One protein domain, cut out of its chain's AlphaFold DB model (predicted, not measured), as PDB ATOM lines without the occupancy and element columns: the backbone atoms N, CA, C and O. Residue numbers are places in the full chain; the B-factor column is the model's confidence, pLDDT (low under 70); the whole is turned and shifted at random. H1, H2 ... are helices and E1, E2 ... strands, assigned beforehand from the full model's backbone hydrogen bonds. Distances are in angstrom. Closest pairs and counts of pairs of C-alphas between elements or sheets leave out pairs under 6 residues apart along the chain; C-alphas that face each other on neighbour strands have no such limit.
ATOM      1  N   LEU A  12      10.169  -8.877 -51.209       96.69
ATOM      2  CA  LEU A  12      11.235  -8.706 -52.181       96.69
ATOM      3  C   LEU A  12      12.596  -8.765 -51.486       96.69
ATOM      4  O   LEU A  12      12.817  -8.030 -50.523       96.69
ATOM      5  N   TRP A  13      13.520  -9.555 -52.028       97.19
ATOM      6  CA  TRP A  13      14.930  -9.571 -51.636       97.19
ATOM      7  C   TRP A  13      15.853  -9.358 -52.836       97.19
ATOM      8  O   TRP A  13      15.643  -9.936 -53.903       97.19
ATOM      9  N   GLY A  14      16.938  -8.612 -52.637       96.00
ATOM     10  CA  GLY A  14      18.127  -8.705 -53.483       96.00
ATOM     11  C   GLY A  14      19.095  -9.771 -52.966       96.00
ATOM     12  O   GLY A  14      19.297  -9.887 -51.757       96.00
ATOM     13  N   LEU A  15      19.730 -10.531 -53.860       94.25
ATOM     14  CA  LEU A  15      20.947 -11.279 -53.527       94.25
ATOM     15  C   LEU A  15      22.153 -10.350 -53.629       94.25
ATOM     16  O   LEU A  15      22.279  -9.617 -54.599       94.25
ATOM     17  N   GLU A  16      23.038 -10.401 -52.640       90.25
ATOM     18  CA  GLU A  16      24.335  -9.716 -52.656       90.25
ATOM     19  C   GLU A  16      25.449 -10.664 -53.104       90.25
ATOM     20  O   GLU A  16      26.305 -10.290 -53.899       90.25
ATOM     21  N   ALA A  17      25.407 -11.909 -52.625       93.69
ATOM     22  CA  ALA A  17      26.329 -12.957 -53.033       93.69
ATOM     23  C   ALA A  17      25.589 -13.993 -53.873       93.69
ATOM     24  O   ALA A  17      24.563 -14.523 -53.439       93.69
ATOM     25  N   ASP A  18      26.133 -14.302 -55.047       93.88
ATOM     26  CA  ASP A  18      25.639 -15.362 -55.920       93.88
ATOM     27  C   ASP A  18      26.816 -16.148 -56.515       93.88
ATOM     28  O   ASP A  18      27.279 -15.902 -57.627       93.88
ATOM     29  N   ASN A  19      27.354 -17.057 -55.705       93.50
ATOM     30  CA  ASN A  19      28.502 -17.896 -56.047       93.50
ATOM     31  C   ASN A  19      28.053 -19.290 -56.508       93.50
ATOM     32  O   ASN A  19      26.922 -19.690 -56.251       93.50
ATOM     33  N   ASP A  20      28.936 -20.083 -57.125       91.38
ATOM     34  CA  ASP A  20      28.624 -21.496 -57.392       91.38
ATOM     35  C   ASP A  20      28.324 -22.225 -56.060       91.38
ATOM     36  O   ASP A  20      29.205 -22.270 -55.196       91.38
ATOM     37  N   PRO A  21      27.119 -22.807 -55.869       90.56
ATOM     38  CA  PRO A  21      26.779 -23.532 -54.645       90.56
ATOM     39  C   PRO A  21      27.706 -24.717 -54.333       90.56
ATOM     40  O   PRO A  21      27.768 -25.148 -53.186       90.56
ATOM     41  N   GLY A  22      28.391 -25.272 -55.341       91.25
ATOM     42  CA  GLY A  22      29.354 -26.364 -55.179       91.25
ATOM     43  C   GLY A  22      30.780 -25.912 -54.848       91.25
ATOM     44  O   GLY A  22      31.673 -26.752 -54.770       91.25
ATOM     45  N   SER A  23      31.010 -24.606 -54.692       91.56
ATOM     46  CA  SER A  23      32.325 -24.003 -54.472       91.56
ATOM     47  C   SER A  23      32.428 -23.337 -53.100       91.56
ATOM     48  O   SER A  23      31.435 -22.902 -52.519       91.56
ATOM     49  N   ASP A  24      33.655 -23.197 -52.603       92.56
ATOM     50  CA  ASP A  24      33.983 -22.451 -51.389       92.56
ATOM     51  C   ASP A  24      34.342 -20.975 -51.675       92.56
ATOM     52  O   ASP A  24      34.622 -20.209 -50.760       92.56
ATOM     53  N   ALA A  25      34.288 -20.514 -52.930       91.19
ATOM     54  CA  ALA A  25      34.718 -19.163 -53.319       91.19
ATOM     55  C   ALA A  25      34.038 -18.010 -52.546       91.19
ATOM     56  O   ALA A  25      34.596 -16.914 -52.449       91.19
ATOM     57  N   TYR A  26      32.852 -18.247 -51.982       92.62
ATOM     58  CA  TYR A  26      32.088 -17.261 -51.220       92.62
ATOM     59  C   TYR A  26      32.792 -16.814 -49.927       92.62
ATOM     60  O   TYR A  26      32.740 -15.632 -49.588       92.62
ATOM     61  N   TRP A  27      33.508 -17.705 -49.224       89.94
ATOM     62  CA  TRP A  27      34.166 -17.332 -47.961       89.94
ATOM     63  C   TRP A  27      35.365 -16.407 -48.197       89.94
ATOM     64  O   TRP A  27      35.638 -15.528 -47.383       89.94
ATOM     65  N   ARG A  28      36.050 -16.552 -49.343       91.19
ATOM     66  CA  ARG A  28      37.165 -15.675 -49.755       91.19
ATOM     67  C   ARG A  28      36.705 -14.248 -50.054       91.19
ATOM     68  O   ARG A  28      37.522 -13.335 -50.052       91.19
ATOM     69  N   GLN A  29      35.409 -14.073 -50.297       89.50
ATOM     70  CA  GLN A  29      34.742 -12.786 -50.496       89.50
ATOM     71  C   GLN A  29      34.033 -12.298 -49.222       89.50
ATOM     72  O   GLN A  29      33.249 -11.357 -49.273       89.50
ATOM     73  N   SER A  30      34.311 -12.920 -48.070       89.88
ATOM     74  CA  SER A  30      33.730 -12.576 -46.764       89.88
ATOM     75  C   SER A  30      32.219 -12.823 -46.639       89.88
ATOM     76  O   SER A  30      31.576 -12.270 -45.746       89.88
ATOM     77  N   TYR A  31      31.641 -13.684 -47.482       93.62
ATOM     78  CA  TYR A  31      30.245 -14.108 -47.356       93.62
ATOM     79  C   TYR A  31      30.102 -15.350 -46.470       93.62
ATOM     80  O   TYR A  31      30.989 -16.200 -46.406       93.62
ATOM     81  N   THR A  32      28.955 -15.475 -45.792       94.25
ATOM     82  CA  THR A  32      28.632 -16.646 -44.955       94.25
ATOM     83  C   THR A  32      28.000 -17.773 -45.772       94.25
ATOM     84  O   THR A  32      28.230 -18.944 -45.476       94.25
ATOM     85  N   TYR A  33      27.231 -17.428 -46.808       94.94
ATOM     86  CA  TYR A  33      26.546 -18.378 -47.686       94.94
ATOM     87  C   TYR A  33      26.933 -18.146 -49.155       94.94
ATOM     88  O   TYR A  33      27.156 -16.993 -49.533       94.94
ATOM     89  N   PRO A  34      26.950 -19.196 -50.005       95.25
ATOM     90  CA  PRO A  34      27.151 -19.041 -51.447       95.25
ATOM     91  C   PRO A  34      26.118 -18.113 -52.097       95.25
ATOM     92  O   PRO A  34      26.490 -17.229 -52.870       95.25
ATOM     93  N   GLN A  35      24.843 -18.306 -51.738       95.88
ATOM     94  CA  GLN A  35      23.735 -17.396 -52.023       95.88
ATOM     95  C   GLN A  35      23.391 -16.653 -50.734       95.88
ATOM     96  O   GLN A  35      22.867 -17.266 -49.798       95.88
ATOM     97  N   GLN A  36      23.687 -15.357 -50.682       96.31
ATOM     98  CA  GLN A  36      23.434 -14.516 -49.513       96.31
ATOM     99  C   GLN A  36      22.594 -13.306 -49.908       96.31
ATOM    100  O   GLN A  36      22.906 -12.612 -50.877       96.31
ATOM    101  N   LEU A  37      21.535 -13.057 -49.142       96.69
ATOM    102  CA  LEU A  37      20.662 -11.903 -49.319       96.69
ATOM    103  C   LEU A  37      21.376 -10.610 -48.914       96.69
ATOM    104  O   LEU A  37      22.165 -10.599 -47.971       96.69
ATOM    105  N   SER A  38      21.033  -9.518 -49.587       92.88
ATOM    106  CA  SER A  38      21.390  -8.161 -49.189       92.88
ATOM    107  C   SER A  38      20.466  -7.680 -48.069       92.88
ATOM    108  O   SER A  38      19.245  -7.670 -48.223       92.88
ATOM    109  N   GLN A  39      21.031  -7.207 -46.955       86.94
ATOM    110  CA  GLN A  39      20.242  -6.618 -45.860       86.94
ATOM    111  C   GLN A  39      19.782  -5.170 -46.124       86.94
ATOM    112  O   GLN A  39      19.041  -4.607 -45.324       86.94
ATOM    113  N   TRP A  40      20.251  -4.545 -47.208       85.81
ATOM    114  CA  TRP A  40      19.997  -3.136 -47.537       85.81
ATOM    115  C   TRP A  40      19.113  -2.957 -48.781       85.81
ATOM    116  O   TRP A  40      18.792  -1.829 -49.146       85.81
ATOM    117  N   ALA A  41      18.670  -4.059 -49.397       86.94
ATOM    118  CA  ALA A  41      17.772  -4.060 -50.548       86.94
ATOM    119  C   ALA A  41      16.628  -5.072 -50.351       86.94
ATOM    120  O   ALA A  41      16.703  -6.212 -50.816       86.94
ATOM    121  N   PHE A  42      15.568  -4.651 -49.650       94.94
ATOM    122  CA  PHE A  42      14.363  -5.460 -49.458       94.94
ATOM    123  C   PHE A  42      13.096  -4.618 -49.286       94.94
ATOM    124  O   PHE A  42      13.153  -3.449 -48.909       94.94
ATOM    125  N   ALA A  43      11.947  -5.238 -49.540       96.25
ATOM    126  CA  ALA A  43      10.632  -4.690 -49.223       96.25
ATOM    127  C   ALA A  43       9.732  -5.825 -48.737       96.25
ATOM    128  O   ALA A  43       9.776  -6.919 -49.290       96.25
ATOM    129  N   ALA A  44       8.923  -5.586 -47.711       96.62
ATOM    130  CA  ALA A  44       8.053  -6.609 -47.146       96.62
ATOM    131  C   ALA A  44       6.690  -6.027 -46.783       96.62
ATOM    132  O   ALA A  44       6.597  -4.908 -46.273       96.62
ATOM    133  N   ALA A  45       5.640  -6.813 -46.998       97.25
ATOM    134  CA  ALA A  45       4.337  -6.554 -46.420       97.25
ATOM    135  C   ALA A  45       4.433  -6.577 -44.878       97.25
ATOM    136  O   ALA A  45       5.264  -7.304 -44.311       97.25
ATOM    137  N   PRO A  46       3.584  -5.809 -44.172       96.38
ATOM    138  CA  PRO A  46       3.524  -5.854 -42.718       96.38
ATOM    139  C   PRO A  46       3.356  -7.287 -42.201       96.38
ATOM    140  O   PRO A  46       2.581  -8.066 -42.748       96.38
ATOM    141  N   HIS A  47       4.065  -7.620 -41.120       95.25
ATOM    142  CA  HIS A  47       3.979  -8.921 -40.437       95.25
ATOM    143  C   HIS A  47       4.356 -10.152 -41.277       95.25
ATOM    144  O   HIS A  47       4.009 -11.272 -40.895       95.25
ATOM    145  N   HIS A  48       5.090  -9.984 -42.383       97.19
ATOM    146  CA  HIS A  48       5.497 -11.130 -43.188       97.19
ATOM    147  C   HIS A  48       6.276 -12.171 -42.348       97.19
ATOM    148  O   HIS A  48       7.191 -11.794 -41.606       97.19
ATOM    149  N   PRO A  49       5.984 -13.481 -42.475       96.94
ATOM    150  CA  PRO A  49       6.571 -14.524 -41.631       96.94
ATOM    151  C   PRO A  49       8.101 -14.568 -41.601       96.94
ATOM    152  O   PRO A  49       8.673 -14.866 -40.557       96.94
ATOM    153  N   ILE A  50       8.771 -14.215 -42.702       97.06
ATOM    154  CA  ILE A  50      10.240 -14.073 -42.747       97.06
ATOM    155  C   ILE A  50      10.742 -13.045 -41.722       97.06
ATOM    156  O   ILE A  50      11.704 -13.320 -41.005       97.06
ATOM    157  N   VAL A  51      10.095 -11.874 -41.621       96.12
ATOM    158  CA  VAL A  51      10.494 -10.833 -40.655       96.12
ATOM    159  C   VAL A  51      10.287 -11.343 -39.235       96.12
ATOM    160  O   VAL A  51      11.158 -11.184 -38.384       96.12
ATOM    161  N   THR A  52       9.159 -12.008 -38.983       96.12
ATOM    162  CA  THR A  52       8.871 -12.620 -37.681       96.12
ATOM    163  C   THR A  52       9.923 -13.667 -37.316       96.12
ATOM    164  O   THR A  52      10.462 -13.610 -36.215       96.12
ATOM    165  N   GLN A  53      10.282 -14.561 -38.244       96.25
ATOM    166  CA  GLN A  53      11.313 -15.580 -38.036       96.25
ATOM    167  C   GLN A  53      12.679 -14.956 -37.731       96.25
ATOM    168  O   GLN A  53      13.373 -15.404 -36.821       96.25
ATOM    169  N   TYR A  54      13.058 -13.897 -38.450       96.06
ATOM    170  CA  TYR A  54      14.283 -13.149 -38.167       96.06
ATOM    171  C   TYR A  54      14.279 -12.576 -36.742       96.06
ATOM    172  O   TYR A  54      15.254 -12.736 -36.006       96.06
ATOM    173  N   MET A  55      13.166 -11.969 -36.319       95.12
ATOM    174  CA  MET A  55      13.037 -11.413 -34.971       95.12
ATOM    175  C   MET A  55      13.044 -12.490 -33.880       95.12
ATOM    176  O   MET A  55      13.610 -12.253 -32.813       95.12
ATOM    177  N   GLU A  56      12.457 -13.666 -34.124       94.00
ATOM    178  CA  GLU A  56      12.547 -14.799 -33.192       94.00
ATOM    179  C   GLU A  56      13.976 -15.331 -33.077       94.00
ATOM    180  O   GLU A  56      14.462 -15.533 -31.964       94.00
ATOM    181  N   ASN A  57      14.683 -15.481 -34.201       92.19
ATOM    182  CA  ASN A  57      16.090 -15.884 -34.202       92.19
ATOM    183  C   ASN A  57      16.931 -14.904 -33.372       92.19
ATOM    184  O   ASN A  57      17.718 -15.321 -32.521       92.19
ATOM    185  N   LEU A  58      16.722 -13.598 -33.573       90.38
ATOM    186  CA  LEU A  58      17.417 -12.548 -32.834       90.38
ATOM    187  C   LEU A  58      17.131 -12.617 -31.326       90.38
ATOM    188  O   LEU A  58      18.068 -12.606 -30.528       90.38
ATOM    189  N   ARG A  59      15.855 -12.743 -30.934       89.44
ATOM    190  CA  ARG A  59      15.452 -12.893 -29.526       89.44
ATOM    191  C   ARG A  59      16.073 -14.126 -28.877       89.44
ATOM    192  O   ARG A  59      16.527 -14.045 -27.735       89.44
ATOM    193  N   GLY A  60      16.106 -15.247 -29.597       86.88
ATOM    194  CA  GLY A  60      16.696 -16.497 -29.123       86.88
ATOM    195  C   GLY A  60      18.165 -16.340 -28.732       86.88
ATOM    196  O   GLY A  60      18.579 -16.852 -27.698       86.88
ATOM    197  N   TYR A  61      18.942 -15.558 -29.488       79.19
ATOM    198  CA  TYR A  61      20.350 -15.307 -29.156       79.19
ATOM    199  C   TYR A  61      20.547 -14.461 -27.900       79.19
ATOM    200  O   TYR A  61      21.533 -14.645 -27.190       79.19
ATOM    201  N   THR A  62      19.638 -13.529 -27.625       78.06
ATOM    202  CA  THR A  62      19.773 -12.607 -26.489       78.06
ATOM    203  C   THR A  62      19.227 -13.175 -25.183       78.06
ATOM    204  O   THR A  62      19.622 -12.721 -24.116       78.06
ATOM    205  N   LYS A  63      18.312 -14.150 -25.250       75.38
ATOM    206  CA  LYS A  63      17.517 -14.593 -24.097       75.38
ATOM    207  C   LYS A  63      18.306 -15.403 -23.065       75.38
ATOM    208  O   LYS A  63      18.076 -15.227 -21.874       75.38
ATOM    209  N   ASP A  64      19.225 -16.257 -23.511       69.19
ATOM    210  CA  ASP A  64      19.817 -17.280 -22.634       69.19
ATOM    211  C   ASP A  64      21.256 -16.967 -22.190       69.19
ATOM    212  O   ASP A  64      21.786 -17.643 -21.308       69.19
ATOM    213  N   ASN A  65      21.915 -15.958 -22.778       72.06
ATOM    214  CA  ASN A  65      23.283 -15.583 -22.408       72.06
ATOM    215  C   ASN A  65      23.669 -14.181 -22.921       72.06
ATOM    216  O   ASN A  65      24.279 -14.035 -23.982       72.06
ATOM    217  N   GLU A  66      23.347 -13.146 -22.144       71.94
ATOM    218  CA  GLU A  66      23.652 -11.742 -22.464       71.94
ATOM    219  C   GLU A  66      25.156 -11.507 -22.711       71.94
ATOM    220  O   GLU A  66      25.538 -10.798 -23.640       71.94
ATOM    221  N   THR A  67      26.035 -12.185 -21.965       74.25
ATOM    222  CA  THR A  67      27.491 -12.111 -22.172       74.25
ATOM    223  C   THR A  67      27.925 -12.726 -23.507       74.25
ATOM    224  O   THR A  67      28.810 -12.193 -24.175       74.25
ATOM    225  N   ALA A  68      27.307 -13.829 -23.938       72.38
ATOM    226  CA  ALA A  68      27.574 -14.409 -25.255       72.38
ATOM    227  C   ALA A  68      27.005 -13.547 -26.389       72.38
ATOM    228  O   ALA A  68      27.625 -13.465 -27.448       72.38
ATOM    229  N   ALA A  69      25.869 -12.879 -26.168       74.62
ATOM    230  CA  ALA A  69      25.316 -11.920 -27.118       74.62
ATOM    231  C   ALA A  69      26.259 -10.717 -27.307       74.62
ATOM    232  O   ALA A  69      26.561 -10.361 -28.446       74.62
ATOM    233  N   LEU A  70      26.801 -10.163 -26.215       77.31
ATOM    234  CA  LEU A  70      27.761  -9.049 -26.245       77.31
ATOM    235  C   LEU A  70      29.080  -9.401 -26.949       77.31
ATOM    236  O   LEU A  70      29.667  -8.551 -27.611       77.31
ATOM    237  N   ASN A  71      29.528 -10.653 -26.838       80.69
ATOM    238  CA  ASN A  71      30.750 -11.139 -27.488       80.69
ATOM    239  C   ASN A  71      30.509 -11.720 -28.892       80.69
ATOM    240  O   ASN A  71      31.426 -12.278 -29.499       80.69
ATOM    241  N   SER A  72      29.277 -11.654 -29.401       80.25
ATOM    242  CA  SER A  72      28.944 -12.209 -30.709       80.25
ATOM    243  C   SER A  72      29.248 -11.230 -31.839       80.25
ATOM    244  O   SER A  72      29.143 -10.018 -31.682       80.25
ATOM    245  N   ASP A  73      29.605 -11.774 -33.000       84.94
ATOM    246  CA  ASP A  73      29.760 -10.991 -34.224       84.94
ATOM    247  C   ASP A  73      28.387 -10.447 -34.668       84.94
ATOM    248  O   ASP A  73      27.531 -11.243 -35.086       84.94
ATOM    249  N   PRO A  74      28.149  -9.120 -34.609       84.25
ATOM    250  CA  PRO A  74      26.855  -8.547 -34.954       84.25
ATOM    251  C   PRO A  74      26.477  -8.827 -36.413       84.25
ATOM    252  O   PRO A  74      25.305  -9.064 -36.695       84.25
ATOM    253  N   LEU A  75      27.436  -8.933 -37.342       82.69
ATOM    254  CA  LEU A  75      27.139  -9.237 -38.748       82.69
ATOM    255  C   LEU A  75      26.555 -10.641 -38.933       82.69
ATOM    256  O   LEU A  75      25.756 -10.870 -39.842       82.69
ATOM    257  N   LYS A  76      26.892 -11.582 -38.048       82.25
ATOM    258  CA  LYS A  76      26.302 -12.929 -38.056       82.25
ATOM    259  C   LYS A  76      24.935 -12.986 -37.381       82.25
ATOM    260  O   LYS A  76      24.199 -13.942 -37.612       82.25
ATOM    261  N   ARG A  77      24.599 -12.008 -36.534       88.19
ATOM    262  CA  ARG A  77      23.361 -12.002 -35.733       88.19
ATOM    263  C   ARG A  77      22.274 -11.094 -36.285       88.19
ATOM    264  O   ARG A  77      21.104 -11.438 -36.168       88.19
ATOM    265  N   THR A  78      22.653  -9.980 -36.897       90.88
ATOM    266  CA  THR A  78      21.725  -8.993 -37.465       90.88
ATOM    267  C   THR A  78      22.015  -8.669 -38.927       90.88
ATOM    268  O   THR A  78      21.202  -8.022 -39.576       90.88
ATOM    269  N   GLY A  79      23.157  -9.126 -39.450       93.25
ATOM    270  CA  GLY A  79      23.615  -8.817 -40.799       93.25
ATOM    271  C   GLY A  79      23.016  -9.686 -41.917       93.25
ATOM    272  O   GLY A  79      22.073 -10.458 -41.698       93.25
ATOM    273  N   PRO A  80      23.618  -9.642 -43.122       95.31
ATOM    274  CA  PRO A  80      23.180 -10.393 -44.306       95.31
ATOM    275  C   PRO A  80      23.012 -11.897 -44.057       95.31
ATOM    276  O   PRO A  80      22.078 -12.533 -44.549       95.31
ATOM    277  N   ALA A  81      23.892 -12.480 -43.241       94.81
ATOM    278  CA  ALA A  81      23.827 -13.889 -42.880       94.81
ATOM    279  C   ALA A  81      22.569 -14.227 -42.058       94.81
ATOM    280  O   ALA A  81      21.970 -15.285 -42.249       94.81
ATOM    281  N   ALA A  82      22.143 -13.333 -41.167       95.19
ATOM    282  CA  ALA A  82      20.997 -13.566 -40.297       95.19
ATOM    283  C   ALA A  82      19.670 -13.502 -41.067       95.19
ATOM    284  O   ALA A  82      18.828 -14.391 -40.918       95.19
ATOM    285  N   VAL A  83      19.506 -12.505 -41.945       96.31
ATOM    286  CA  VAL A  83      18.321 -12.407 -42.817       96.31
ATOM    287  C   VAL A  83      18.278 -13.536 -43.852       96.31
ATOM    288  O   VAL A  83      17.199 -14.057 -44.150       96.31
ATOM    289  N   THR A  84      19.449 -13.982 -44.331       97.00
ATOM    290  CA  THR A  84      19.572 -15.165 -45.194       97.00
ATOM    291  C   THR A  84      19.100 -16.413 -44.464       97.00
ATOM    292  O   THR A  84      18.260 -17.126 -44.996       97.00
ATOM    293  N   LEU A  85      19.570 -16.656 -43.237       96.62
ATOM    294  CA  LEU A  85      19.154 -17.812 -42.442       96.62
ATOM    295  C   LEU A  85      17.640 -17.822 -42.201       96.62
ATOM    296  O   LEU A  85      16.998 -18.836 -42.444       96.62
ATOM    297  N   ALA A  86      17.065 -16.697 -41.768       97.06
ATOM    298  CA  ALA A  86      15.633 -16.605 -41.489       97.06
ATOM    299  C   ALA A  86      14.776 -16.902 -42.728       97.06
ATOM    300  O   ALA A  86      13.825 -17.678 -42.654       97.06
ATOM    301  N   THR A  87      15.140 -16.319 -43.872       97.50
ATOM    302  CA  THR A  87      14.438 -16.539 -45.144       97.50
ATOM    303  C   THR A  87      14.619 -17.969 -45.641       97.50
ATOM    304  O   THR A  87      13.641 -18.633 -45.976       97.50
ATOM    305  N   LYS A  88      15.866 -18.452 -45.654       97.31
ATOM    306  CA  LYS A  88      16.233 -19.792 -46.107       97.31
ATOM    307  C   LYS A  88      15.490 -20.862 -45.324       97.31
ATOM    308  O   LYS A  88      14.820 -21.676 -45.945       97.31
ATOM    309  N   SER A  89      15.576 -20.832 -43.992       96.19
ATOM    310  CA  SER A  89      14.903 -21.806 -43.129       96.19
ATOM    311  C   SER A  89      13.397 -21.798 -43.357       96.19
ATOM    312  O   SER A  89      12.814 -22.851 -43.569       96.19
ATOM    313  N   LEU A  90      12.770 -20.617 -43.419       96.12
ATOM    314  CA  LEU A  90      11.326 -20.538 -43.621       96.12
ATOM    315  C   LEU A  90      10.885 -21.141 -44.970       96.12
ATOM    316  O   LEU A  90       9.894 -21.864 -45.013       96.12
ATOM    317  N   LEU A  91      11.593 -20.848 -46.067       96.62
ATOM    318  CA  LEU A  91      11.238 -21.354 -47.400       96.62
ATOM    319  C   LEU A  91      11.560 -22.848 -47.566       96.62
ATOM    320  O   LEU A  91      10.791 -23.577 -48.198       96.62
ATOM    321  N   GLU A  92      12.666 -23.318 -46.989       96.62
ATOM    322  CA  GLU A  92      12.994 -24.748 -46.932       96.62
ATOM    323  C   GLU A  92      11.921 -25.522 -46.152       96.62
ATOM    324  O   GLU A  92      11.408 -26.519 -46.657       96.62
ATOM    325  N   ASP A  93      11.510 -25.021 -44.983       95.75
ATOM    326  CA  ASP A  93      10.553 -25.700 -44.106       95.75
ATOM    327  C   ASP A  93       9.114 -25.662 -44.645       95.75
ATOM    328  O   ASP A  93       8.383 -26.647 -44.540       95.75
ATOM    329  N   ARG A  94       8.675 -24.532 -45.218       93.06
ATOM    330  CA  ARG A  94       7.278 -24.357 -45.660       93.06
ATOM    331  C   ARG A  94       6.963 -25.017 -46.988       93.06
ATOM    332  O   ARG A  94       5.875 -25.565 -47.146       93.06
ATOM    333  N   VAL A  95       7.872 -24.902 -47.955       94.06
ATOM    334  CA  VAL A  95       7.596 -25.286 -49.349       94.06
ATOM    335  C   VAL A  95       8.648 -26.235 -49.924       94.06
ATOM    336  O   VAL A  95       8.626 -26.519 -51.120       94.06
ATOM    337  N   GLY A  96       9.575 -26.745 -49.101       94.12
ATOM    338  CA  GLY A  96      10.625 -27.662 -49.553       94.12
ATOM    339  C   GLY A  96      11.592 -27.017 -50.548       94.12
ATOM    340  O   GLY A  96      12.161 -27.705 -51.400       94.12
ATOM    341  N   PHE A  97      11.742 -25.689 -50.499       95.56
ATOM    342  CA  PHE A  97      12.538 -24.950 -51.470       95.56
ATOM    343  C   PHE A  97      14.027 -25.280 -51.341       95.56
ATOM    344  O   PHE A  97      14.594 -25.197 -50.263       95.56
ATOM    345  N   ARG A  98      14.713 -25.580 -52.446       95.75
ATOM    346  CA  ARG A  98      16.165 -25.803 -52.431       95.75
ATOM    347  C   ARG A  98      16.907 -24.476 -52.594       95.75
ATOM    348  O   ARG A  98      17.096 -24.043 -53.724       95.75
ATOM    349  N   TRP A  99      17.438 -23.894 -51.515       96.25
ATOM    350  CA  TRP A  99      18.099 -22.572 -51.532       96.25
ATOM    351  C   TRP A  99      19.106 -22.354 -52.677       96.25
ATOM    352  O   TRP A  99      19.111 -21.313 -53.331       96.25
ATOM    353  N   ALA A 100      19.913 -23.371 -52.986       94.56
ATOM    354  CA  ALA A 100      20.904 -23.325 -54.061       94.56
ATOM    355  C   ALA A 100      20.319 -23.061 -55.467       94.56
ATOM    356  O   ALA A 100      21.061 -22.670 -56.364       94.56
ATOM    357  N   SER A 101      19.011 -23.257 -55.698       94.00
ATOM    358  CA  SER A 101      18.379 -22.931 -56.987       94.00
ATOM    359  C   SER A 101      18.144 -21.438 -57.206       94.00
ATOM    360  O   SER A 101      17.691 -21.062 -58.283       94.00
ATOM    361  N   LEU A 102      18.440 -20.581 -56.226       94.94
ATOM    362  CA  LEU A 102      18.391 -19.131 -56.420       94.94
ATOM    363  C   LEU A 102      19.491 -18.610 -57.340       94.94
ATOM    364  O   LEU A 102      19.344 -17.515 -57.883       94.94
ATOM    365  N   THR A 103      20.567 -19.381 -57.523       93.62
ATOM    366  CA  THR A 103      21.719 -18.919 -58.291       93.62
ATOM    367  C   THR A 103      21.333 -18.494 -59.704       93.62
ATOM    368  O   THR A 103      20.677 -19.223 -60.446       93.62
ATOM    369  N   GLY A 104      21.724 -17.278 -60.066       92.00
ATOM    370  CA  GLY A 104      21.575 -16.704 -61.391       92.00
ATOM    371  C   GLY A 104      22.745 -17.002 -62.327       92.00
ATOM    372  O   GLY A 104      22.638 -16.779 -63.534       92.00
ATOM    373  N   VAL A 105      23.840 -17.565 -61.801       89.75
ATOM    374  CA  VAL A 105      25.097 -17.828 -62.526       89.75
ATOM    375  C   VAL A 105      24.888 -18.670 -63.790       89.75
ATOM    376  O   VAL A 105      25.577 -18.472 -64.786       89.75
ATOM    377  N   LYS A 106      23.941 -19.617 -63.765       88.31
ATOM    378  CA  LYS A 106      23.700 -20.564 -64.870       88.31
ATOM    379  C   LYS A 106      22.410 -20.299 -65.647       88.31
ATOM    380  O   LYS A 106      22.128 -21.028 -66.594       88.31
ATOM    381  N   ASP A 107      21.628 -19.290 -65.264       91.00
ATOM    382  CA  ASP A 107      20.333 -18.998 -65.896       91.00
ATOM    383  C   ASP A 107      20.200 -17.575 -66.458       91.00
ATOM    384  O   ASP A 107      19.142 -17.229 -66.990       91.00
ATOM    385  N   GLY A 108      21.276 -16.785 -66.401       90.00
ATOM    386  CA  GLY A 108      21.310 -15.409 -66.898       90.00
ATOM    387  C   GLY A 108      20.705 -14.400 -65.923       90.00
ATOM    388  O   GLY A 108      20.106 -13.424 -66.360       90.00
ATOM    389  N   GLY A 109      20.798 -14.653 -64.612       92.19
ATOM    390  CA  GLY A 109      20.308 -13.724 -63.592       92.19
ATOM    391  C   GLY A 109      18.787 -13.609 -63.535       92.19
ATOM    392  O   GLY A 109      18.264 -12.568 -63.145       92.19
ATOM    393  N   ARG A 110      18.050 -14.662 -63.908       94.12
ATOM    394  CA  ARG A 110      16.579 -14.615 -63.899       94.12
ATOM    395  C   ARG A 110      16.054 -14.349 -62.484       94.12
ATOM    396  O   ARG A 110      16.596 -14.937 -61.551       94.12
ATOM    397  N   PRO A 111      14.999 -13.540 -62.294       94.44
ATOM    398  CA  PRO A 111      14.301 -13.440 -61.013       94.44
ATOM    399  C   PRO A 111      13.677 -14.778 -60.597       94.44
ATOM    400  O   PRO A 111      13.217 -15.540 -61.452       94.44
ATOM    401  N   LYS A 112      13.654 -15.074 -59.292       94.81
ATOM    402  CA  LYS A 112      13.035 -16.289 -58.738       94.81
ATOM    403  C   LYS A 112      11.872 -15.883 -57.851       94.81
ATOM    404  O   LYS A 112      12.076 -15.171 -56.875       94.81
ATOM    405  N   LEU A 113      10.675 -16.355 -58.179       95.44
ATOM    406  CA  LEU A 113       9.523 -16.276 -57.290       95.44
ATOM    407  C   LEU A 113       9.386 -17.612 -56.558       95.44
ATOM    408  O   LEU A 113       9.301 -18.661 -57.199       95.44
ATOM    409  N   VAL A 114       9.400 -17.568 -55.230       95.19
ATOM    410  CA  VAL A 114       9.216 -18.730 -54.356       95.19
ATOM    411  C   VAL A 114       8.121 -18.373 -53.362       95.19
ATOM    412  O   VAL A 114       8.319 -17.474 -52.551       95.19
ATOM    413  N   ASP A 115       6.981 -19.063 -53.426       94.19
ATOM    414  CA  ASP A 115       5.770 -18.664 -52.689       94.19
ATOM    415  C   ASP A 115       5.384 -17.205 -53.034       94.19
ATOM    416  O   ASP A 115       5.233 -16.884 -54.215       94.19
ATOM    417  N   ASP A 116       5.297 -16.305 -52.055       96.06
ATOM    418  CA  ASP A 116       5.064 -14.865 -52.233       96.06
ATOM    419  C   ASP A 116       6.350 -14.011 -52.155       96.06
ATOM    420  O   ASP A 116       6.292 -12.781 -52.020       96.06
ATOM    421  N   VAL A 117       7.519 -14.655 -52.270       96.75
ATOM    422  CA  VAL A 117       8.846 -14.043 -52.122       96.75
ATOM    423  C   VAL A 117       9.558 -13.952 -53.470       96.75
ATOM    424  O   VAL A 117       9.977 -14.958 -54.046       96.75
ATOM    425  N   LEU A 118       9.746 -12.731 -53.965       96.75
ATOM    426  CA  LEU A 118      10.523 -12.443 -55.167       96.75
ATOM    427  C   LEU A 118      11.989 -12.180 -54.808       96.75
ATOM    428  O   LEU A 118      12.304 -11.295 -54.014       96.75
ATOM    429  N   ILE A 119      12.897 -12.924 -55.431       96.00
ATOM    430  CA  ILE A 119      14.341 -12.821 -55.226       96.00
ATOM    431  C   ILE A 119      15.003 -12.373 -56.528       96.00
ATOM    432  O   ILE A 119      14.828 -12.997 -57.580       96.00
ATOM    433  N   LEU A 120      15.775 -11.290 -56.442       95.00
ATOM    434  CA  LEU A 120      16.481 -10.662 -57.556       95.00
ATOM    435  C   LEU A 120      17.992 -10.943 -57.455       95.00
ATOM    436  O   LEU A 120      18.639 -10.431 -56.536       95.00
ATOM    437  N   PRO A 121      18.578 -11.748 -58.360       91.81
ATOM    438  CA  PRO A 121      20.013 -12.024 -58.351       91.81
ATOM    439  C   PRO A 121      20.861 -10.800 -58.711       91.81
ATOM    440  O   PRO A 121      20.547 -10.097 -59.671       91.81
ATOM    441  N   ILE A 122      21.997 -10.599 -58.033       89.06
ATOM    442  CA  ILE A 122      22.989  -9.580 -58.437       89.06
ATOM    443  C   ILE A 122      23.519  -9.818 -59.856       89.06
ATOM    444  O   ILE A 122      23.835  -8.873 -60.574       89.06
ATOM    445  N   THR A 123      23.548 -11.076 -60.305       88.12
ATOM    446  CA  THR A 123      23.974 -11.455 -61.658       88.12
ATOM    447  C   THR A 123      23.010 -10.996 -62.755       88.12
ATOM    448  O   THR A 123      23.308 -11.196 -63.926       88.12
ATOM    449  N   ALA A 124      21.867 -10.388 -62.415       85.88
ATOM    450  CA  ALA A 124      20.982  -9.741 -63.383       85.88
ATOM    451  C   ALA A 124      21.562  -8.429 -63.956       85.88
ATOM    452  O   ALA A 124      21.053  -7.930 -64.955       85.88
ATOM    453  N   PHE A 125      22.605  -7.866 -63.330       80.94
ATOM    454  CA  PHE A 125      23.216  -6.577 -63.690       80.94
ATOM    455  C   PHE A 125      24.586  -6.716 -64.382       80.94
ATOM    456  O   PHE A 125      25.454  -5.861 -64.203       80.94
TER     457      PHE A 125
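AT A GLANCE: This is residues 12 to 125 of the 126 residues of an uncharacterized protein of Fusarium flagelliforme (UniProt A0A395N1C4). A twisted sheet of four strands forms a small wall, with the long helix H5 running across one face. H2 packs on H5 at a steep tilt and runs away from the sheet, and the chain comes back through H3 and H4 to H5; the tip of this arm, residues 63 to 68, sticks out. A loop holding H1 lies past the end of E1 and the beginning of E2, and H6 sits beside the strands. The printed part has 114 residues with seven named helices and four named strands in the order E1, H1, E2, H2, H3, H4, H5, H6, E3, E4, H7; the sheet runs E2, E1, E4, E3 and is mixed, and the class is mixed, helices and strands. The whole is compact, with a radius of gyration of the C-alphas of 14.4 A and spans of 45 by 34 by 25 A.

IN THESE COORDINATES: E1, residues 12 to 18, begins at C-alpha 12 at (11.235, -8.706, -52.181) and is 16.3 A long. H1 follows with residues 25 to 28, 5.6 A. E2, residues 35 to 44, is the longest strand at 19.6 A and bends by 86 degrees at residue 40. H2, residues 49 to 63, is 20.7 A long and ends at C-alpha 63 at (17.517, -14.593, -24.097). H3 is residues 66 to 70, 6.2 A, and H4 is residues 74 to 77, 5.0 A. H5, residues 80 to 95, is the longest helix at 22.1 A. H6 is residues 99 to 102, 6.0 A, E3 is residues 112 to 114, 6.3 A, and E4 is residues 117 to 120, 10.0 A. H7, residues 122 to 125, 6.1 A, ends at C-alpha 125 at (23.216, -6.577, -63.690).

HOW THE PARTS SIT: In the sheet, E2 and E3 are edge strands. E2 and E1 are antiparallel at 160 degrees, with N 14 and O 41 3.0 A apart and N 38 and O 14 2.8 A apart, within hydrogen-bond range. E1 and E4 are parallel at 43 degrees, with N 13 and O 118 at 2.9 A. E4 and E3 form an antiparallel hairpin, with N 119 and O 112 at 2.8 A. H5 is on the sheet at a height of 9.0 A and runs across the strands, at 66 degrees to E1 on the local plane; the closest C-alphas of H5 and E2 are those of Pro 80 and Gln 39, 5.0 A apart. H2 and H5 touch, closest at the C-alphas of Tyr 54 and Ala 86, 5.0 A apart, with a steep tilt of 58 degrees, opposite ways. H4 and H5 only just touch, only at the corner, with 3 pairs of C-alphas within 8 A, made by residues 81 to 82 of H5 alone; the closest are Lys 76 and Ala 82, 5.8 A. H2 and H3 are close but not clearly touching, with the C-alphas of Thr 62 and Ala 69 5.6 A apart. H6 is on the sheet, over none of its strands, at a height of 4.2 A, only just above the sheet's level. H7 only grazes the sheet, with residues 122 to 124. H1 is not on the sheet, but only just, with 4 pairs of C-alphas within 10 A. In H2, H3 and H5 every O i to N i+4 pair is within hydrogen-bond range; H1, H4, H6 and H7 are too short for such a pair.

THE WHOLE: The two C-alphas farthest apart are those of Thr 67 and Gly 108, 45.3 A. The printed part has no cut, and no link is long. The mean pLDDT of the printed part is 91.3; one residue, Asp 64, is under 70.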